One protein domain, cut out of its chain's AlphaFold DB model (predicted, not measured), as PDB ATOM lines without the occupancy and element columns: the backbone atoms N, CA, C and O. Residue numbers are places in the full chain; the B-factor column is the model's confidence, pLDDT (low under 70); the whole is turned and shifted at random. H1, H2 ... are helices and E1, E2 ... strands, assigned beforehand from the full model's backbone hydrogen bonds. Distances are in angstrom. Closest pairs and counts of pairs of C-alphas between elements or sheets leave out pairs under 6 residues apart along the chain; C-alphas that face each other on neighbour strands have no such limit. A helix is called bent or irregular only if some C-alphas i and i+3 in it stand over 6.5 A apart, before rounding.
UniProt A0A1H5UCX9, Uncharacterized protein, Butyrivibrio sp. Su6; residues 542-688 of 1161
ATOM      1  N   THR A 542      26.170  -4.681 -47.239       38.69
ATOM      2  CA  THR A 542      27.640  -4.471 -47.276       38.69
ATOM      3  C   THR A 542      28.068  -3.116 -46.700       38.69
ATOM      4  O   THR A 542      29.161  -3.004 -46.143       38.69
ATOM      5  N   ASN A 543      27.182  -2.113 -46.726       40.28
ATOM      6  CA  ASN A 543      27.388  -0.818 -46.067       40.28
ATOM      7  C   ASN A 543      27.558  -0.941 -44.538       40.28
ATOM      8  O   ASN A 543      28.176  -0.073 -43.930       40.28
ATOM      9  N   ASN A 544      27.066  -2.021 -43.914       52.16
ATOM     10  CA  ASN A 544      26.939  -2.146 -42.455       52.16
ATOM     11  C   ASN A 544      28.263  -2.249 -41.681       52.16
ATOM     12  O   ASN A 544      28.259  -2.229 -40.459       52.16
ATOM     13  N   THR A 545      29.387  -2.400 -42.380       60.03
ATOM     14  CA  THR A 545      30.731  -2.276 -41.787       60.03
ATOM     15  C   THR A 545      31.626  -1.347 -42.612       60.03
ATOM     16  O   THR A 545      32.845  -1.336 -42.452       60.03
ATOM     17  N   ALA A 546      31.048  -0.598 -43.561       66.06
ATOM     18  CA  ALA A 546      31.803   0.246 -44.480       66.06
ATOM     19  C   ALA A 546      32.340   1.499 -43.783       66.06
ATOM     20  O   ALA A 546      33.498   1.849 -43.996       66.06
ATOM     21  N   THR A 547      31.547   2.132 -42.915       78.31
ATOM     22  CA  THR A 547      31.952   3.361 -42.221       78.31
ATOM     23  C   THR A 547      33.120   3.113 -41.259       78.31
ATOM     24  O   THR A 547      34.106   3.844 -41.329       78.31
ATOM     25  N   TRP A 548      33.129   2.013 -40.498       86.44
ATOM     26  CA  TRP A 548      34.303   1.562 -39.738       86.44
ATOM     27  C   TRP A 548      35.509   1.225 -40.627       86.44
ATOM     28  O   TRP A 548      36.628   1.634 -40.320       86.44
ATOM     29  N   ARG A 549      35.325   0.496 -41.740       77.75
ATOM     30  CA  ARG A 549      36.439   0.176 -42.660       77.75
ATOM     31  C   ARG A 549      37.082   1.446 -43.225       77.75
ATOM     32  O   ARG A 549      38.306   1.519 -43.301       77.75
ATOM     33  N   ILE A 550      36.270   2.444 -43.570       74.12
ATOM     34  CA  ILE A 550      36.711   3.753 -44.062       74.12
ATOM     35  C   ILE A 550      37.364   4.563 -42.925       74.12
ATOM     36  O   ILE A 550      38.432   5.136 -43.127       74.12
ATOM     37  N   ALA A 551      36.828   4.527 -41.699       84.50
ATOM     38  CA  ALA A 551      37.472   5.112 -40.516       84.50
ATOM     39  C   ALA A 551      38.866   4.508 -40.263       84.50
ATOM     40  O   ALA A 551      39.838   5.245 -40.096       84.50
ATOM     41  N   LYS A 552      38.998   3.174 -40.328       82.31
ATOM     42  CA  LYS A 552      40.275   2.448 -40.206       82.31
ATOM     43  C   LYS A 552      41.268   2.806 -41.323       82.31
ATOM     44  O   LYS A 552      42.470   2.778 -41.076       82.31
ATOM     45  N   GLN A 553      40.795   3.160 -42.522       72.94
ATOM     46  CA  GLN A 553      41.637   3.646 -43.627       72.94
ATOM     47  C   GLN A 553      42.089   5.104 -43.444       72.94
ATOM     48  O   GLN A 553      43.218   5.430 -43.805       72.94
ATOM     49  N   PHE A 554      41.247   5.973 -42.877       73.25
ATOM     50  CA  PHE A 554      41.589   7.380 -42.629       73.25
ATOM     51  C   PHE A 554      42.368   7.639 -41.328       73.25
ATOM     52  O   PHE A 554      42.931   8.724 -41.179       73.25
ATOM     53  N   GLY A 555      42.400   6.674 -40.403       79.31
ATOM     54  CA  GLY A 555      43.005   6.831 -39.076       79.31
ATOM     55  C   GLY A 555      42.043   7.349 -37.998       79.31
ATOM     56  O   GLY A 555      42.505   7.924 -37.016       79.31
ATOM     57  N   PHE A 556      40.726   7.185 -38.181       87.69
ATOM     58  CA  PHE A 556      39.681   7.676 -37.267       87.69
ATOM     59  C   PHE A 556      39.050   6.568 -36.400       87.69
ATOM     60  O   PHE A 556      37.849   6.575 -36.121       87.69
ATOM     61  N   GLN A 557      39.845   5.581 -35.974       90.38
ATOM     62  CA  GLN A 557      39.402   4.547 -35.024       90.38
ATOM     63  C   GLN A 557      39.046   5.115 -33.634       90.38
ATOM     64  O   GLN A 557      38.541   4.391 -32.783       90.38
ATOM     65  N   ASP A 558      39.317   6.399 -33.396       90.50
ATOM     66  CA  ASP A 558      38.966   7.150 -32.196       90.50
ATOM     67  C   ASP A 558      37.494   7.605 -32.164       90.50
ATOM     68  O   ASP A 558      36.982   7.851 -31.073       90.50
ATOM     69  N   VAL A 559      36.806   7.688 -33.317       90.62
ATOM     70  CA  VAL A 559      35.425   8.222 -33.408       90.62
ATOM     71  C   VAL A 559      34.359   7.206 -33.829       90.62
ATOM     72  O   VAL A 559      33.175   7.473 -33.630       90.62
ATOM     73  N   ILE A 560      34.745   6.042 -34.368       91.31
ATOM     74  CA  ILE A 560      33.834   4.940 -34.733       91.31
ATOM     75  C   ILE A 560      34.242   3.644 -34.027       91.31
ATOM     76  O   ILE A 560      35.410   3.263 -34.048       91.31
ATOM     77  N   THR A 561      33.266   2.931 -33.459       90.00
ATOM     78  CA  THR A 561      33.458   1.571 -32.927       90.00
ATOM     79  C   THR A 561      33.957   0.603 -33.982       90.00
ATOM     80  O   THR A 561      33.444   0.593 -35.103       90.00
ATOM     81  N   SER A 562      34.813  -0.335 -33.588       88.31
ATOM     82  CA  SER A 562      35.137  -1.452 -34.470       88.31
ATOM     83  C   SER A 562      33.903  -2.301 -34.774       88.31
ATOM     84  O   SER A 562      33.170  -2.672 -33.858       88.31
ATOM     85  N   SER A 563      33.672  -2.591 -36.057       84.06
ATOM     86  CA  SER A 563      32.542  -3.392 -36.533       84.06
ATOM     87  C   SER A 563      33.003  -4.536 -37.443       84.06
ATOM     88  O   SER A 563      33.956  -4.406 -38.216       84.06
ATOM     89  N   GLN A 564      32.338  -5.688 -37.350       77.06
ATOM     90  CA  GLN A 564      32.613  -6.844 -38.204       77.06
ATOM     91  C   GLN A 564      31.362  -7.684 -38.463       77.06
ATOM     92  O   GLN A 564      30.531  -7.890 -37.578       77.06
ATOM     93  N   SER A 565      31.241  -8.202 -39.685       70.19
ATOM     94  CA  SER A 565      30.189  -9.151 -40.050       70.19
ATOM     95  C   SER A 565      30.571 -10.548 -39.555       70.19
ATOM     96  O   SER A 565      31.592 -11.088 -39.981       70.19
ATOM     97  N   SER A 566      29.762 -11.128 -38.672       69.00
ATOM     98  CA  SER A 566      30.040 -12.401 -38.001       69.00
ATOM     99  C   SER A 566      28.860 -13.374 -38.096       69.00
ATOM    100  O   SER A 566      27.754 -13.002 -38.499       69.00
ATOM    101  N   VAL A 567      29.111 -14.627 -37.719       60.44
ATOM    102  CA  VAL A 567      28.086 -15.653 -37.493       60.44
ATOM    103  C   VAL A 567      28.108 -15.988 -36.008       60.44
ATOM    104  O   VAL A 567      29.146 -16.370 -35.467       60.44
ATOM    105  N   VAL A 568      26.966 -15.810 -35.354       68.69
ATOM    106  CA  VAL A 568      26.802 -15.973 -33.910       68.69
ATOM    107  C   VAL A 568      25.795 -17.076 -33.646       68.69
ATOM    108  O   VAL A 568      24.655 -16.997 -34.099       68.69
ATOM    109  N   LYS A 569      26.195 -18.079 -32.861       68.75
ATOM    110  CA  LYS A 569      25.256 -19.065 -32.323       68.75
ATOM    111  C   LYS A 569      24.558 -18.471 -31.115       68.75
ATOM    112  O   LYS A 569      25.211 -18.123 -30.134       68.75
ATOM    113  N   MET A 570      23.240 -18.334 -31.205       69.50
ATOM    114  CA  MET A 570      22.413 -17.897 -30.086       69.50
ATOM    115  C   MET A 570      21.012 -18.500 -30.140       69.50
ATOM    116  O   MET A 570      20.490 -18.834 -31.201       69.50
ATOM    117  N   LYS A 571      20.383 -18.597 -28.971       67.75
ATOM    118  CA  LYS A 571      18.986 -18.999 -28.821       67.75
ATOM    119  C   LYS A 571      18.082 -17.773 -28.943       67.75
ATOM    120  O   LYS A 571      17.999 -16.963 -28.020       67.75
ATOM    121  N   LEU A 572      17.442 -17.613 -30.102       62.19
ATOM    122  CA  LEU A 572      16.555 -16.480 -30.391       62.19
ATOM    123  C   LEU A 572      15.292 -16.489 -29.512       62.19
ATOM    124  O   LEU A 572      14.825 -17.538 -29.068       62.19
ATOM    125  N   ALA A 573      14.696 -15.310 -29.299       52.72
ATOM    126  CA  ALA A 573      13.455 -15.161 -28.537       52.72
ATOM    127  C   ALA A 573      12.328 -16.048 -29.097       52.72
ATOM    128  O   ALA A 573      11.846 -15.829 -30.207       52.72
ATOM    129  N   GLY A 574      11.881 -17.023 -28.304       54.50
ATOM    130  CA  GLY A 574      10.818 -17.954 -28.692       54.50
ATOM    131  C   GLY A 574      11.272 -19.155 -29.530       54.50
ATOM    132  O   GLY A 574      10.431 -19.989 -29.853       54.50
ATOM    133  N   SER A 575      12.568 -19.287 -29.840       59.69
ATOM    134  CA  SER A 575      13.140 -20.555 -30.305       59.69
ATOM    135  C   SER A 575      13.651 -21.362 -29.113       59.69
ATOM    136  O   SER A 575      14.248 -20.824 -28.179       59.69
ATOM    137  N   GLU A 576      13.432 -22.676 -29.124       65.44
ATOM    138  CA  GLU A 576      14.026 -23.573 -28.126       65.44
ATOM    139  C   GLU A 576      15.472 -23.959 -28.467       65.44
ATOM    140  O   GLU A 576      16.197 -24.428 -27.585       65.44
ATOM    141  N   LYS A 577      15.896 -23.744 -29.716       67.94
ATOM    142  CA  LYS A 577      17.195 -24.159 -30.253       67.94
ATOM    143  C   LYS A 577      18.141 -22.967 -30.389       67.94
ATOM    144  O   LYS A 577      17.709 -21.821 -30.475       67.94
ATOM    145  N   GLU A 578      19.437 -23.256 -30.420       69.81
ATOM    146  CA  GLU A 578      20.421 -22.309 -30.940       69.81
ATOM    147  C   GLU A 578      20.337 -22.270 -32.467       69.81
ATOM    148  O   GLU A 578      20.198 -23.308 -33.118       69.81
ATOM    149  N   GLU A 579      20.439 -21.071 -33.032       63.66
ATOM    150  CA  GLU A 579      20.429 -20.815 -34.469       63.66
ATOM    151  C   GLU A 579      21.681 -20.004 -34.851       63.66
ATOM    152  O   GLU A 579      22.174 -19.188 -34.068       63.66
ATOM    153  N   ASP A 580      22.226 -20.259 -36.046       61.25
ATOM    154  CA  ASP A 580      23.374 -19.533 -36.607       61.25
ATOM    155  C   ASP A 580      22.907 -18.187 -37.191       61.25
ATOM    156  O   ASP A 580      22.438 -18.105 -38.330       61.25
ATOM    157  N   VAL A 581      23.029 -17.118 -36.402       61.84
ATOM    158  CA  VAL A 581      22.577 -15.766 -36.753       61.84
ATOM    159  C   VAL A 581      23.689 -14.993 -37.466       61.84
ATOM    160  O   VAL A 581      24.739 -14.692 -36.893       61.84
ATOM    161  N   ASN A 582      23.439 -14.609 -38.722       58.94
ATOM    162  CA  ASN A 582      24.266 -13.632 -39.430       58.94
ATOM    163  C   ASN A 582      24.076 -12.246 -38.800       58.94
ATOM    164  O   ASN A 582      22.953 -11.766 -38.643       58.94
ATOM    165  N   CYS A 583      25.169 -11.566 -38.467       68.75
ATOM    166  CA  CYS A 583      25.095 -10.315 -37.721       68.75
ATOM    167  C   CYS A 583      26.254  -9.363 -38.000       68.75
ATOM    168  O   CYS A 583      27.277  -9.746 -38.569       68.75
ATOM    169  N   THR A 584      26.087  -8.110 -37.586       76.75
ATOM    170  CA  THR A 584      27.188  -7.160 -37.431       76.75
ATOM    171  C   THR A 584      27.444  -6.990 -35.941       76.75
ATOM    172  O   THR A 584      26.589  -6.483 -35.210       76.75
ATOM    173  N   LEU A 585      28.614  -7.439 -35.493       80.12
ATOM    174  CA  LEU A 585      29.118  -7.214 -34.144       80.12
ATOM    175  C   LEU A 585      29.871  -5.890 -34.107       80.12
ATOM    176  O   LEU A 585      30.714  -5.637 -34.967       80.12
ATOM    177  N   MET A 586      29.586  -5.079 -33.095       87.56
ATOM    178  CA  MET A 586      30.289  -3.839 -32.784       87.56
ATOM    179  C   MET A 586      30.896  -3.934 -31.385       87.56
ATOM    180  O   MET A 586      30.240  -4.408 -30.456       87.56
ATOM    181  N   SER A 587      32.130  -3.461 -31.217       89.19
ATOM    182  CA  SER A 587      32.720  -3.245 -29.889       89.19
ATOM    183  C   SER A 587      31.912  -2.202 -29.116       89.19
ATOM    184  O   SER A 587      31.547  -1.180 -29.699       89.19
ATOM    185  N   VAL A 588      31.677  -2.402 -27.816       87.56
ATOM    186  CA  VAL A 588      31.039  -1.381 -26.963       87.56
ATOM    187  C   VAL A 588      31.859  -0.081 -26.979       87.56
ATOM    188  O   VAL A 588      33.027  -0.070 -26.595       87.56
ATOM    189  N   ALA A 589      31.245   1.025 -27.410       89.44
ATOM    190  CA  ALA A 589      31.807   2.362 -27.239       89.44
ATOM    191  C   ALA A 589      31.710   2.781 -25.757       89.44
ATOM    192  O   ALA A 589      30.634   2.646 -25.164       89.44
ATOM    193  N   PRO A 590      32.797   3.293 -25.151       89.56
ATOM    194  CA  PRO A 590      32.854   3.570 -23.718       89.56
ATOM    195  C   PRO A 590      32.177   4.893 -23.327       89.56
ATOM    196  O   PRO A 590      32.227   5.877 -24.068       89.56
ATOM    197  N   GLY A 591      31.627   4.938 -22.111       91.12
ATOM    198  CA  GLY A 591      30.932   6.103 -21.549       91.12
ATOM    199  C   GLY A 591      29.411   6.058 -21.739       91.12
ATOM    200  O   GLY A 591      28.838   5.027 -22.093       91.12
ATOM    201  N   LEU A 592      28.741   7.184 -21.491       89.25
ATOM    202  CA  LEU A 592      27.273   7.293 -21.491       89.25
ATOM    203  C   LEU A 592      26.727   7.821 -22.823       89.25
ATOM    204  O   LEU A 592      27.431   8.516 -23.550       89.25
ATOM    205  N   GLU A 593      25.465   7.518 -23.154       87.56
ATOM    206  CA  GLU A 593      24.807   8.141 -24.316       87.56
ATOM    207  C   GLU A 593      24.753   9.666 -24.166       87.56
ATOM    208  O   GLU A 593      24.355  10.158 -23.108       87.56
ATOM    209  N   MET A 594      25.045  10.407 -25.241       86.44
ATOM    210  CA  MET A 594      24.928  11.874 -25.245       86.44
ATOM    211  C   MET A 594      23.532  12.330 -24.797       86.44
ATOM    212  O   MET A 594      23.411  13.250 -23.996       86.44
ATOM    213  N   LEU A 595      22.474  11.644 -25.247       81.19
ATOM    214  CA  LEU A 595      21.098  11.956 -24.845       81.19
ATOM    215  C   LEU A 595      20.908  11.893 -23.316       81.19
ATOM    216  O   LEU A 595      20.376  12.832 -22.730       81.19
ATOM    217  N   LYS A 596      21.438  10.849 -22.662       83.81
ATOM    218  CA  LYS A 596      21.404  10.715 -21.198       83.81
ATOM    219  C   LYS A 596      22.215  11.814 -20.517       83.81
ATOM    220  O   LYS A 596      21.752  12.369 -19.528       83.81
ATOM    221  N   LEU A 597      23.385  12.184 -21.050       86.50
ATOM    222  CA  LEU A 597      24.168  13.308 -20.519       86.50
ATOM    223  C   LEU A 597      23.396  14.636 -20.562       86.50
ATOM    224  O   LEU A 597      23.472  15.399 -19.601       86.50
ATOM    225  N   VAL A 598      22.616  14.891 -21.618       81.81
ATOM    226  CA  VAL A 598      21.756  16.083 -21.704       81.81
ATOM    227  C   VAL A 598      20.617  16.027 -20.681       81.81
ATOM    228  O   VAL A 598      20.399  17.008 -19.973       81.81
ATOM    229  N   GLU A 599      19.944  14.884 -20.525       82.81
ATOM    230  CA  GLU A 599      18.903  14.700 -19.498       82.81
ATOM    231  C   GLU A 599      19.451  14.901 -18.070       82.81
ATOM    232  O   GLU A 599      18.800  15.514 -17.225       82.81
ATOM    233  N   LEU A 600      20.665  14.417 -17.793       85.25
ATOM    234  CA  LEU A 600      21.350  14.564 -16.503       85.25
ATOM    235  C   LEU A 600      21.778  16.011 -16.239       85.25
ATOM    236  O   LEU A 600      21.600  16.513 -15.127       85.25
ATOM    237  N   ALA A 601      22.306  16.695 -17.256       84.31
ATOM    238  CA  ALA A 601      22.623  18.120 -17.212       84.31
ATOM    239  C   ALA A 601      21.365  18.951 -16.904       84.31
ATOM    240  O   ALA A 601      21.363  19.745 -15.964       84.31
ATOM    241  N   GLN A 602      20.257  18.686 -17.606       81.62
ATOM    242  CA  GLN A 602      18.958  19.324 -17.362       81.62
ATOM    243  C   GLN A 602      18.427  19.052 -15.943       81.62
ATOM    244  O   GLN A 602      18.088  19.999 -15.235       81.62
ATOM    245  N   LYS A 603      18.401  17.789 -15.489       86.19
ATOM    246  CA  LYS A 603      17.909  17.402 -14.147       86.19
ATOM    247  C   LYS A 603      18.749  17.975 -12.995       86.19
ATOM    248  O   LYS A 603      18.211  18.245 -11.925       86.19
ATOM    249  N   SER A 604      20.061  18.135 -13.182       86.69
ATOM    250  CA  SER A 604      20.978  18.646 -12.145       86.69
ATOM    251  C   SER A 604      21.191  20.165 -12.186       86.69
ATOM    252  O   SER A 604      21.606  20.749 -11.182       86.69
ATOM    253  N   GLY A 605      20.914  20.808 -13.325       83.62
ATOM    254  CA  GLY A 605      21.286  22.195 -13.610       83.62
ATOM    255  C   GLY A 605      22.762  22.382 -13.996       83.62
ATOM    256  O   GLY A 605      23.222  23.520 -14.087       83.62
ATOM    257  N   ALA A 606      23.513  21.295 -14.202       84.19
ATOM    258  CA  ALA A 606      24.904  21.349 -14.639       84.19
ATOM    259  C   ALA A 606      25.010  21.713 -16.132       84.19
ATOM    260  O   ALA A 606      24.216  21.259 -16.953       84.19
ATOM    261  N   LYS A 607      26.018  22.504 -16.508       83.00
ATOM    262  CA  LYS A 607      26.302  22.819 -17.919       83.00
ATOM    263  C   LYS A 607      27.035  21.671 -18.606       83.00
ATOM    264  O   LYS A 607      28.040  21.205 -18.080       83.00
ATOM    265  N   LEU A 608      26.624  21.281 -19.811       82.50
ATOM    266  CA  LEU A 608      27.513  20.499 -20.673       82.50
ATOM    267  C   LEU A 608      28.653  21.388 -21.179       82.50
ATOM    268  O   LEU A 608      28.446  22.551 -21.521       82.50
ATOM    269  N   GLN A 609      29.854  20.825 -21.198       82.81
ATOM    270  CA  GLN A 609      31.050  21.383 -21.819       82.81
ATOM    271  C   GLN A 609      31.729  20.275 -22.621       82.81
ATOM    272  O   GLN A 609      31.566  19.095 -22.314       82.81
ATOM    273  N   TYR A 610      32.533  20.634 -23.615       82.69
ATOM    274  CA  TYR A 610      33.283  19.671 -24.418       82.69
ATOM    275  C   TYR A 610      34.769  19.949 -24.247       82.69
ATOM    276  O   TYR A 610      35.206  21.096 -24.302       82.69
ATOM    277  N   SER A 611      35.559  18.897 -24.049       85.19
ATOM    278  CA  SER A 611      37.007  18.995 -24.178       85.19
ATOM    279  C   SER A 611      37.361  19.313 -25.635       85.19
ATOM    280  O   SER A 611      36.639  18.897 -26.552       85.19
ATOM    281  N   PRO A 612      38.508  19.953 -25.898       80.75
ATOM    282  CA  PRO A 612      38.937  20.180 -27.271       80.75
ATOM    283  C   PRO A 612      39.138  18.881 -28.074       80.75
ATOM    284  O   PRO A 612      38.879  18.848 -29.278       80.75
ATOM    285  N   ASN A 613      39.493  17.773 -27.409       87.12
ATOM    286  CA  ASN A 613      39.513  16.445 -28.022       87.12
ATOM    287  C   ASN A 613      38.109  15.983 -28.463       87.12
ATOM    288  O   ASN A 613      37.955  15.495 -29.579       87.12
ATOM    289  N   ALA A 614      37.069  16.177 -27.647       86.25
ATOM    290  CA  ALA A 614      35.697  15.840 -28.032       86.25
ATOM    291  C   ALA A 614      35.208  16.678 -29.234       86.25
ATOM    292  O   ALA A 614      34.554  16.139 -30.129       86.25
ATOM    293  N   VAL A 615      35.592  17.960 -29.317       80.88
ATOM    294  CA  VAL A 615      35.316  18.822 -30.486       80.88
ATOM    295  C   VAL A 615      36.001  18.284 -31.747       80.88
ATOM    296  O   VAL A 615      35.356  18.109 -32.783       80.88
ATOM    297  N   ARG A 616      37.296  17.954 -31.657       84.38
ATOM    298  CA  ARG A 616      38.076  17.341 -32.746       84.38
ATOM    299  C   ARG A 616      37.450  16.033 -33.239       84.38
ATOM    300  O   ARG A 616      37.361  15.804 -34.446       84.38
ATOM    301  N   GLN A 617      36.974  15.198 -32.318       87.56
ATOM    302  CA  GLN A 617      36.305  13.938 -32.635       87.56
ATOM    303  C   GLN A 617      34.956  14.155 -33.339       87.56
ATOM    304  O   GLN A 617      34.685  13.490 -34.337       87.56
ATOM    305  N   LEU A 618      34.153  15.144 -32.929       83.81
ATOM    306  CA  LEU A 618      32.925  15.510 -33.650       83.81
ATOM    307  C   LEU A 618      33.202  16.052 -35.061       83.81
ATOM    308  O   LEU A 618      32.477  15.698 -35.990       83.81
ATOM    309  N   MET A 619      34.262  16.848 -35.253       78.31
ATOM    310  CA  MET A 619      34.678  17.312 -36.587       78.31
ATOM    311  C   MET A 619      35.059  16.138 -37.505       78.31
ATOM    312  O   MET A 619      34.594  16.065 -38.645       78.31
ATOM    313  N   ARG A 620      35.848  15.179 -37.002       83.75
ATOM    314  CA  ARG A 620      36.219  13.948 -37.729       83.75
ATOM    315  C   ARG A 620      35.011  13.088 -38.079       83.75
ATOM    316  O   ARG A 620      34.901  12.631 -39.215       83.75
ATOM    317  N   LEU A 621      34.098  12.904 -37.128       84.38
ATOM    318  CA  LEU A 621      32.878  12.120 -37.297       84.38
ATOM    319  C   LEU A 621      31.955  12.740 -38.360       84.38
ATOM    320  O   LEU A 621      31.513  12.041 -39.267       84.38
ATOM    321  N   GLN A 622      31.760  14.062 -38.321       79.44
ATOM    322  CA  GLN A 622      30.969  14.801 -39.311       79.44
ATOM    323  C   GLN A 622      31.575  14.690 -40.719       79.44
ATOM    324  O   GLN A 622      30.852  14.553 -41.711       79.44
ATOM    325  N   MET A 623      32.907  14.737 -40.813       76.38
ATOM    326  CA  MET A 623      33.631  14.601 -42.074       76.38
ATOM    327  C   MET A 623      33.513  13.176 -42.640       76.38
ATOM    328  O   MET A 623      33.233  13.004 -43.827       76.38
ATOM    329  N   LEU A 624      33.675  12.159 -41.789       78.38
ATOM    330  CA  LEU A 624      33.520  10.751 -42.147       78.38
ATOM    331  C   LEU A 624      32.099  10.449 -42.641       78.38
ATOM    332  O   LEU A 624      31.943   9.878 -43.718       78.38
ATOM    333  N   ASP A 625      31.073  10.893 -41.911       75.50
ATOM    334  CA  ASP A 625      29.670  10.733 -42.308       75.50
ATOM    335  C   ASP A 625      29.383  11.393 -43.662       75.50
ATOM    336  O   ASP A 625      28.691  10.814 -44.500       75.50
ATOM    337  N   THR A 626      29.990  12.554 -43.931       67.62
ATOM    338  CA  THR A 626      29.876  13.245 -45.228       67.62
ATOM    339  C   THR A 626      30.493  12.431 -46.374       67.62
ATOM    340  O   THR A 626      29.921  12.366 -47.464       67.62
ATOM    341  N   VAL A 627      31.632  11.764 -46.144       63.47
ATOM    342  CA  VAL A 627      32.265  10.871 -47.136       63.47
ATOM    343  C   VAL A 627      31.440   9.595 -47.341       63.47
ATOM    344  O   VAL A 627      31.205   9.194 -48.485       63.47
ATOM    345  N   CYS A 628      30.969   8.977 -46.257       68.69
ATOM    346  CA  CYS A 628      30.180   7.744 -46.285       68.69
ATOM    347  C   CYS A 628      28.735   7.938 -46.781       68.69
ATOM    348  O   CYS A 628      28.120   6.962 -47.202       68.69
ATOM    349  N   LEU A 629      28.216   9.174 -46.779       62.25
ATOM    350  CA  LEU A 629      26.784   9.502 -46.893       62.25
ATOM    351  C   LEU A 629      25.944   8.889 -45.759       62.25
ATOM    352  O   LEU A 629      24.809   8.463 -45.970       62.25
ATOM    353  N   GLN A 630      26.500   8.856 -44.547       66.12
ATOM    354  CA  GLN A 630      25.772   8.437 -43.356       66.12
ATOM    355  C   GLN A 630      24.860   9.588 -42.901       66.12
ATOM    356  O   GLN A 630      25.336  10.671 -42.566       66.12
ATOM    357  N   THR A 631      23.544   9.369 -42.919       58.50
ATOM    358  CA  THR A 631      22.532  10.404 -42.615       58.50
ATOM    359  C   THR A 631      21.559  10.003 -41.503       58.50
ATOM    360  O   THR A 631      20.534  10.653 -41.328       58.50
ATOM    361  N   ASP A 632      21.822   8.907 -40.791       57.03
ATOM    362  CA  ASP A 632      20.989   8.374 -39.701       57.03
ATOM    363  C   ASP A 632      21.619   8.565 -38.307       57.03
ATOM    364  O   ASP A 632      20.940   8.384 -37.296       57.03
ATOM    365  N   ARG A 633      22.899   8.959 -38.236       72.38
ATOM    366  CA  ARG A 633      23.642   9.080 -36.979       72.38
ATOM    367  C   ARG A 633      23.054  10.173 -36.084       72.38
ATOM    368  O   ARG A 633      22.956  11.338 -36.469       72.38
ATOM    369  N   HIS A 634      22.709   9.796 -34.857       73.50
ATOM    370  CA  HIS A 634      22.068  10.660 -33.867       73.50
ATOM    371  C   HIS A 634      22.632  10.447 -32.450       73.50
ATOM    372  O   HIS A 634      23.360   9.493 -32.185       73.50
ATOM    373  N   TRP A 635      22.282  11.335 -31.512       71.44
ATOM    374  CA  TRP A 635      22.872  11.414 -30.163       71.44
ATOM    375  C   TRP A 635      22.789  10.136 -29.303       71.44
ATOM    376  O   TRP A 635      23.546  10.010 -28.344       71.44
ATOM    377  N   ARG A 636      21.931   9.157 -29.627       73.12
ATOM    378  CA  ARG A 636      21.932   7.845 -28.940       73.12
ATOM    379  C   ARG A 636      23.081   6.938 -29.377       73.12
ATOM    380  O   ARG A 636      23.476   6.048 -28.633       73.12
ATOM    381  N   ASN A 637      23.625   7.153 -30.574       80.81
ATOM    382  CA  ASN A 637      24.752   6.375 -31.085       80.81
ATOM    383  C   ASN A 637      26.089   6.887 -30.520       80.81
ATOM    384  O   ASN A 637      27.066   6.145 -30.536       80.81
ATOM    385  N   PHE A 638      26.130   8.125 -30.013       88.00
ATOM    386  CA  PHE A 638      27.296   8.731 -29.367       88.00
ATOM    387  C   PHE A 638      27.435   8.227 -27.927       88.00
ATOM    388  O   PHE A 638      26.583   8.530 -27.089       88.00
ATOM    389  N   LYS A 639      28.531   7.532 -27.612       91.44
ATOM    390  CA  LYS A 639      28.964   7.282 -26.232       91.44
ATOM    391  C   LYS A 639      30.091   8.244 -25.870       91.44
ATOM    392  O   LYS A 639      30.991   8.510 -26.668       91.44
ATOM    393  N   CYS A 640      29.977   8.808 -24.678       93.56
ATOM    394  CA  CYS A 640      30.692   9.998 -24.254       93.56
ATOM    395  C   CYS A 640      31.345   9.738 -22.893       93.56
ATOM    396  O   CYS A 640      30.648   9.486 -21.906       93.56
ATOM    397  N   LYS A 641      32.678   9.813 -22.826       95.50
ATOM    398  CA  LYS A 641      33.401   9.837 -21.541       95.50
ATOM    399  C   LYS A 641      33.293  11.225 -20.926       95.50
ATOM    400  O   LYS A 641      33.274  12.209 -21.663       95.50
ATOM    401  N   THR A 642      33.250  11.312 -19.600       94.75
ATOM    402  CA  THR A 642      32.983  12.569 -18.884       94.75
ATOM    403  C   THR A 642      33.955  12.828 -17.737       94.75
ATOM    404  O   THR A 642      34.533  11.910 -17.166       94.75
ATOM    405  N   GLU A 643      34.138  14.109 -17.428       92.38
ATOM    406  CA  GLU A 643      34.839  14.650 -16.268       92.38
ATOM    407  C   GLU A 643      33.831  15.467 -15.429       92.38
ATOM    408  O   GLU A 643      33.250  16.422 -15.958       92.38
ATOM    409  N   PRO A 644      33.603  15.121 -14.142       88.62
ATOM    410  CA  PRO A 644      34.017  13.867 -13.499       88.62
ATOM    411  C   PRO A 644      33.358  12.654 -14.173       88.62
ATOM    412  O   PRO A 644      32.274  12.792 -14.737       88.62
ATOM    413  N   ASP A 645      33.957  11.465 -14.065       91.12
ATOM    414  CA  ASP A 645      33.267  10.260 -14.539       91.12
ATOM    415  C   ASP A 645      32.042   9.981 -13.646       91.12
ATOM    416  O   ASP A 645      32.082  10.064 -12.404       91.12
ATOM    417  N   ILE A 646      30.929   9.716 -14.319       87.75
ATOM    418  CA  ILE A 646      29.608   9.434 -13.753       87.75
ATOM    419  C   ILE A 646      29.015   8.133 -14.313       87.75
ATOM    420  O   ILE A 646      27.880   7.804 -13.981       87.75
ATOM    421  N   THR A 647      29.761   7.382 -15.131       87.38
ATOM    422  CA  THR A 647      29.297   6.130 -15.752       87.38
ATOM    423  C   THR A 647      28.862   5.123 -14.681       87.38
ATOM    424  O   THR A 647      27.705   4.701 -14.666       87.38
ATOM    425  N   ASP A 648      29.737   4.849 -13.708       81.19
ATOM    426  CA  ASP A 648      29.480   3.917 -12.597       81.19
ATOM    427  C   ASP A 648      28.295   4.337 -11.715       81.19
ATOM    428  O   ASP A 648      27.564   3.494 -11.199       81.19
ATOM    429  N   LEU A 649      28.068   5.644 -11.545       79.19
ATOM    430  CA  LEU A 649      26.966   6.156 -10.723       79.19
ATOM    431  C   LEU A 649      25.593   5.902 -11.361       79.19
ATOM    432  O   LEU A 649      24.587   5.891 -10.658       79.19
ATOM    433  N   ILE A 650      25.556   5.714 -12.682       79.31
ATOM    434  CA  ILE A 650      24.341   5.805 -13.500       79.31
ATOM    435  C   ILE A 650      23.996   4.464 -14.155       79.31
ATOM    436  O   ILE A 650      22.818   4.186 -14.372       79.31
ATOM    437  N   GLU A 651      24.972   3.579 -14.390       78.56
ATOM    438  CA  GLU A 651      24.667   2.168 -14.680       78.56
ATOM    439  C   GLU A 651      24.089   1.426 -13.456       78.56
ATOM    440  O   GLU A 651      23.367   0.446 -13.646       78.56
ATOM    441  N   ASN A 652      24.341   1.910 -12.228       77.31
ATOM    442  CA  ASN A 652      23.786   1.349 -10.988       77.31
ATOM    443  C   ASN A 652      22.403   1.925 -10.607       77.31
ATOM    444  O   ASN A 652      21.502   1.150 -10.292       77.31
ATOM    445  N   ASP A 653      22.204   3.249 -10.663       78.88
ATOM    446  CA  ASP A 653      20.884   3.884 -10.495       78.88
ATOM    447  C   ASP A 653      20.753   5.162 -11.359       78.88
ATOM    448  O   ASP A 653      21.274   6.221 -10.991       78.88
ATOM    449  N   PRO A 654      20.016   5.110 -12.490       66.25
ATOM    450  CA  PRO A 654      19.796   6.261 -13.370       66.25
ATOM    451  C   PRO A 654      19.062   7.456 -12.740       66.25
ATOM    452  O   PRO A 654      19.090   8.546 -13.311       66.25
ATOM    453  N   ASN A 655      18.391   7.271 -11.597       74.75
ATOM    454  CA  ASN A 655      17.706   8.336 -10.861       74.75
ATOM    455  C   ASN A 655      18.386   8.647  -9.516       74.75
ATOM    456  O   ASN A 655      17.789   9.317  -8.673       74.75
ATOM    457  N   SER A 656      19.639   8.211  -9.333       80.31
ATOM    458  CA  SER A 656      20.402   8.439  -8.108       80.31
ATOM    459  C   SER A 656      20.455   9.922  -7.752       80.31
ATOM    460  O   SER A 656      21.088  10.743  -8.428       80.31
ATOM    461  N   GLN A 657      19.831  10.267  -6.625       84.56
ATOM    462  CA  GLN A 657      19.904  11.615  -6.069       84.56
ATOM    463  C   GLN A 657      21.349  11.984  -5.696       84.56
ATOM    464  O   GLN A 657      21.702  13.159  -5.725       84.56
ATOM    465  N   GLU A 658      22.210  11.001  -5.403       82.94
ATOM    466  CA  GLU A 658      23.645  11.220  -5.202       82.94
ATOM    467  C   GLU A 658      24.334  11.642  -6.507       82.94
ATOM    468  O   GLU A 658      25.071  12.627  -6.503       82.94
ATOM    469  N   ALA A 659      24.039  10.979  -7.632       82.50
ATOM    470  CA  ALA A 659      24.558  11.376  -8.941       82.50
ATOM    471  C   ALA A 659      24.109  12.800  -9.307       82.50
ATOM    472  O   ALA A 659      24.944  13.646  -9.633       82.50
ATOM    473  N   LEU A 660      22.814  13.109  -9.163       87.19
ATOM    474  CA  LEU A 660      22.276  14.452  -9.413       87.19
ATOM    475  C   LEU A 660      22.890  15.515  -8.485       87.19
ATOM    476  O   LEU A 660      23.209  16.611  -8.943       87.19
ATOM    477  N   ASN A 661      23.118  15.196  -7.207       87.56
ATOM    478  CA  ASN A 661      23.774  16.100  -6.259       87.56
ATOM    479  C   ASN A 661      25.264  16.306  -6.591       87.56
ATOM    480  O   ASN A 661      25.739  17.439  -6.553       87.56
ATOM    481  N   LYS A 662      26.002  15.247  -6.958       86.75
ATOM    482  CA  LYS A 662      27.412  15.325  -7.385       86.75
ATOM    483  C   LYS A 662      27.553  16.207  -8.628       86.75
ATOM    484  O   LYS A 662      28.426  17.070  -8.665       86.75
ATOM    485  N   LEU A 663      26.655  16.040  -9.600       87.38
ATOM    486  CA  LEU A 663      26.579  16.858 -10.813       87.38
ATOM    487  C   LEU A 663      26.256  18.325 -10.515       87.38
ATOM    488  O   LEU A 663      26.960  19.224 -10.973       87.38
ATOM    489  N   LYS A 664      25.241  18.575  -9.682       89.50
ATOM    490  CA  LYS A 664      24.853  19.922  -9.249       89.50
ATOM    491  C   LYS A 664      25.976  20.644  -8.496       89.50
ATOM    492  O   LYS A 664      26.162  21.841  -8.690       89.50
ATOM    493  N   ASN A 665      26.751  19.916  -7.691       89.44
ATOM    494  CA  ASN A 665      27.918  20.444  -6.980       89.44
ATOM    495  C   ASN A 665      29.126  20.684  -7.905       89.44
ATOM    496  O   ASN A 665      29.905  21.598  -7.649       89.44
ATOM    497  N   ALA A 666      29.285  19.896  -8.976       88.31
ATOM    498  CA  ALA A 666      30.302  20.129 -10.005       88.31
ATOM    499  C   ALA A 666      29.956  21.318 -10.923       88.31
ATOM    500  O   ALA A 666      30.847  21.925 -11.515       88.31
ATOM    501  N   GLY A 667      28.666  21.641 -11.079       88.19
ATOM    502  CA  GLY A 667      28.155  22.746 -11.903       88.19
ATOM    503  C   GLY A 667      28.313  22.553 -13.418       88.19
ATOM    504  O   GLY A 667      27.689  23.273 -14.201       88.19
ATOM    505  N   SER A 668      29.107  21.571 -13.846       87.81
ATOM    506  CA  SER A 668      29.363  21.231 -15.242       87.81
ATOM    507  C   SER A 668      29.653  19.737 -15.429       87.81
ATOM    508  O   SER A 668      30.065  19.047 -14.497       87.81
ATOM    509  N   ILE A 669      29.413  19.252 -16.648       88.56
ATOM    510  CA  ILE A 669      29.742  17.914 -17.144       88.56
ATOM    511  C   ILE A 669      30.615  18.114 -18.377       88.56
ATOM    512  O   ILE A 669      30.122  18.539 -19.422       88.56
ATOM    513  N   LYS A 670      31.910  17.822 -18.266       91.19
ATOM    514  CA  LYS A 670      32.864  18.014 -19.360       91.19
ATOM    515  C   LYS A 670      33.030  16.714 -20.143       91.19
ATOM    516  O   LYS A 670      33.540  15.731 -19.619       91.19
ATOM    517  N   ILE A 671      32.611  16.688 -21.403       91.56
ATOM    518  CA  ILE A 671      32.738  15.532 -22.294       91.56
ATOM    519  C   ILE A 671      34.186  15.438 -22.786       91.56
ATOM    520  O   ILE A 671      34.673  16.332 -23.470       91.56
ATOM    521  N   VAL A 672      34.891  14.362 -22.439       93.25
ATOM    522  CA  VAL A 672      36.336  14.197 -22.685       93.25
ATOM    523  C   VAL A 672      36.624  13.560 -24.044       93.25
ATOM    524  O   VAL A 672      37.583  13.941 -24.720       93.25
ATOM    525  N   SER A 673      35.788  12.609 -24.460       94.56
ATOM    526  CA  SER A 673      35.884  11.929 -25.756       94.56
ATOM    527  C   SER A 673      34.518  11.430 -26.212       94.56
ATOM    528  O   SER A 673      33.730  10.979 -25.376       94.56
ATOM    529  N   ILE A 674      34.282  11.434 -27.522       93.06
ATOM    530  CA  ILE A 674      33.045  10.982 -28.165       93.06
ATOM    531  C   ILE A 674      33.391   9.900 -29.189       93.06
ATOM    532  O   ILE A 674      34.144  10.144 -30.128       93.06
ATOM    533  N   MET A 675      32.793   8.721 -29.026       93.56
ATOM    534  CA  MET A 675      32.846   7.629 -29.996       93.56
ATOM    535  C   MET A 675      31.422   7.237 -30.376       93.56
ATOM    536  O   MET A 675      30.580   7.016 -29.506       93.56
ATOM    537  N   SER A 676      31.143   7.132 -31.672       90.88
ATOM    538  CA  SER A 676      29.861   6.640 -32.166       90.88
ATOM    539  C   SER A 676      29.934   5.164 -32.535       90.88
ATOM    540  O   SER A 676      30.926   4.695 -33.090       90.88
ATOM    541  N   TYR A 677      28.831   4.446 -32.338       86.25
ATOM    542  CA  TYR A 677      28.629   3.158 -33.005       86.25
ATOM    543  C   TYR A 677      28.630   3.314 -34.526       86.25
ATOM    544  O   TYR A 677      28.191   4.343 -35.037       86.25
ATOM    545  N   ASP A 678      29.078   2.293 -35.257       76.62
ATOM    546  CA  ASP A 678      29.116   2.268 -36.736       76.62
ATOM    547  C   ASP A 678      27.714   2.314 -37.391       76.62
ATOM    548  O   ASP A 678      27.564   2.427 -38.605       76.62
ATOM    549  N   HIS A 679      26.668   2.243 -36.571       70.75
ATOM    550  CA  HIS A 679      25.274   2.124 -36.959       70.75
ATOM    551  C   HIS A 679      24.364   3.034 -36.144       70.75
ATOM    552  O   HIS A 679      24.645   3.312 -34.975       70.75
ATOM    553  N   ASP A 680      23.179   3.329 -36.696       62.16
ATOM    554  CA  ASP A 680      22.050   3.610 -35.824       62.16
ATOM    555  C   ASP A 680      21.756   2.399 -34.916       62.16
ATOM    556  O   ASP A 680      21.352   1.314 -35.355       62.16
ATOM    557  N   GLN A 681      21.989   2.624 -33.631       51.38
ATOM    558  CA  GLN A 681      21.491   1.864 -32.501       51.38
ATOM    559  C   GLN A 681      20.751   2.847 -31.590       51.38
ATOM    560  O   GLN A 681      21.362   3.597 -30.822       51.38
ATOM    561  N   ALA A 682      19.427   2.880 -31.712       39.91
ATOM    562  CA  ALA A 682      18.557   3.725 -30.908       39.91
ATOM    563  C   ALA A 682      18.324   3.104 -29.519       39.91
ATOM    564  O   ALA A 682      17.222   2.650 -29.209       39.91
ATOM    565  N   PHE A 683      19.370   3.094 -28.688       42.84
ATOM    566  CA  PHE A 683      19.314   2.594 -27.312       42.84
ATOM    567  C   PHE A 683      18.205   3.285 -26.488       42.84
ATOM    568  O   PHE A 683      17.939   4.479 -26.652       42.84
ATOM    569  N   SER A 684      17.532   2.517 -25.633       39.72
ATOM    570  CA  SER A 684      16.540   2.954 -24.642       39.72
ATOM    571  C   SER A 684      16.144   1.790 -23.723       39.72
ATOM    572  O   SER A 684      15.243   1.016 -24.055       39.72
ATOM    573  N   LYS A 685      16.764   1.711 -22.540       37.34
ATOM    574  CA  LYS A 685      16.338   0.795 -21.462       37.34
ATOM    575  C   LYS A 685      14.971   1.185 -20.882       37.34
ATOM    576  O   LYS A 685      14.262   0.345 -20.326       37.34
ATOM    577  N   ASP A 686      14.604   2.456 -21.018       39.16
ATOM    578  CA  ASP A 686      13.407   3.047 -20.437       39.16
ATOM    579  C   ASP A 686      12.142   2.653 -21.208       39.16
ATOM    580  O   ASP A 686      11.950   2.986 -22.381       39.16
ATOM    581  N   LYS A 687      11.248   1.937 -20.516       37.62
ATOM    582  CA  LYS A 687       9.932   1.515 -21.016       37.62
ATOM    583  C   LYS A 687       8.962   2.698 -21.071       37.62
ATOM    584  O   LYS A 687       7.998   2.753 -20.311       37.62
ATOM    585  N   GLY A 688       9.218   3.613 -21.999       38.41
ATOM    586  CA  GLY A 688       8.419   4.812 -22.217       38.41
ATOM    587  C   GLY A 688       9.224   6.083 -21.993       38.41
ATOM    588  O   GLY A 688       9.185   6.661 -20.916       38.41
TER     589      GLY A 688
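Overview. This is residues 542 to 688 of the 1161 residues of an uncharacterized protein of Butyrivibrio sp. Su6 (UniProt A0A1H5UCX9). A small, strongly twisted sheet of E3, E5 and E4 has helix H2 over one face and the longer H3 over the other. At one end of this body the bent hairpin of E1 and E2 forms an arm, with H1 between it and the end of H3; H5 and the short H4 are at the opposite end. The printed part has 147 residues, in the order H1 E1 E2 H2 E3 H3 E4 H4 H5 E5; the class is mixed, helices and strands. The larger sheet, order E3 E5 E4, is mixed, and the sheet E1 E2 is antiparallel. The whole is flat, 49 by 42 by 22 A, and only just compact, close to loose, with a radius of gyration of the C-alphas of 17.3 A.

Along the chain. E3 is residues 607 to 610; E5, residues 668 to 676, is 22.4 A long, bends by 62 degrees at residue 673 and ends at C-alpha 676 (29.861, 6.640, -32.166); E4 is residues 638 to 643. H2 is residues 594 to 604, and H3, residues 612 to 628, is 24.3 A long. H4 is residues 647 to 652 and H5 residues 657 to 666. E1, residues 563 to 571, 22.1 A, bends by 64 degrees at residue 566; E2, residues 578 to 587, 22.7 A, bends by 75 degrees at residue 582. H1, residues 542 to 554, 18.9 A, begins at C-alpha 542 (27.640, -4.471, -47.276) and is irregular: C-alphas 544 and 547 are 7.5 A apart.

Arrangement. E3 and E5 are parallel, with N 609 and O 669 at 2.9 A; E5 and E4 are antiparallel, with N 641 and O 673 at 3.0 A, both within hydrogen-bond range. H2 and H3 are on opposite faces of this sheet, at heights of 7.1 A and 9.3 A over the sheet. The closest C-alphas of H3 and E5 are Ala 614 and Ser 673, 4.5 A. H5 only grazes the sheet, with residues 663 to 666. H5 touches H2, about perpendicular at 86 degrees, closest C-alphas Lys 664 and Ser 604, 5.0 A. H4 is close to but not clearly touching H5, C-alphas Leu 649 and Ala 659 being closest at 6.0 A. H1 touches H3 with residues 546 to 551 alone, at a steep tilt of 50 degrees, closest C-alphas Thr 547 and Cys 628, 6.2 A. In the hairpin E1 and E2, N 568 and O 581 are within hydrogen-bond range at 2.9 A. Every O i to N i+4 pair is within range in H2, H3 and H5, but 6 of 9 in H1 and 1 of 2 in H4.

Size, cuts and confidence. The C-alphas farthest apart, Lys 577 and Gly 667, are 51.5 A apart. The printed part has no cut, and no link is long. Residues 677 to 688 hold no named element. Mean pLDDT of the printed part is 77.0; 40 residues are under 70, among them 566 to 583 and 680 to 688.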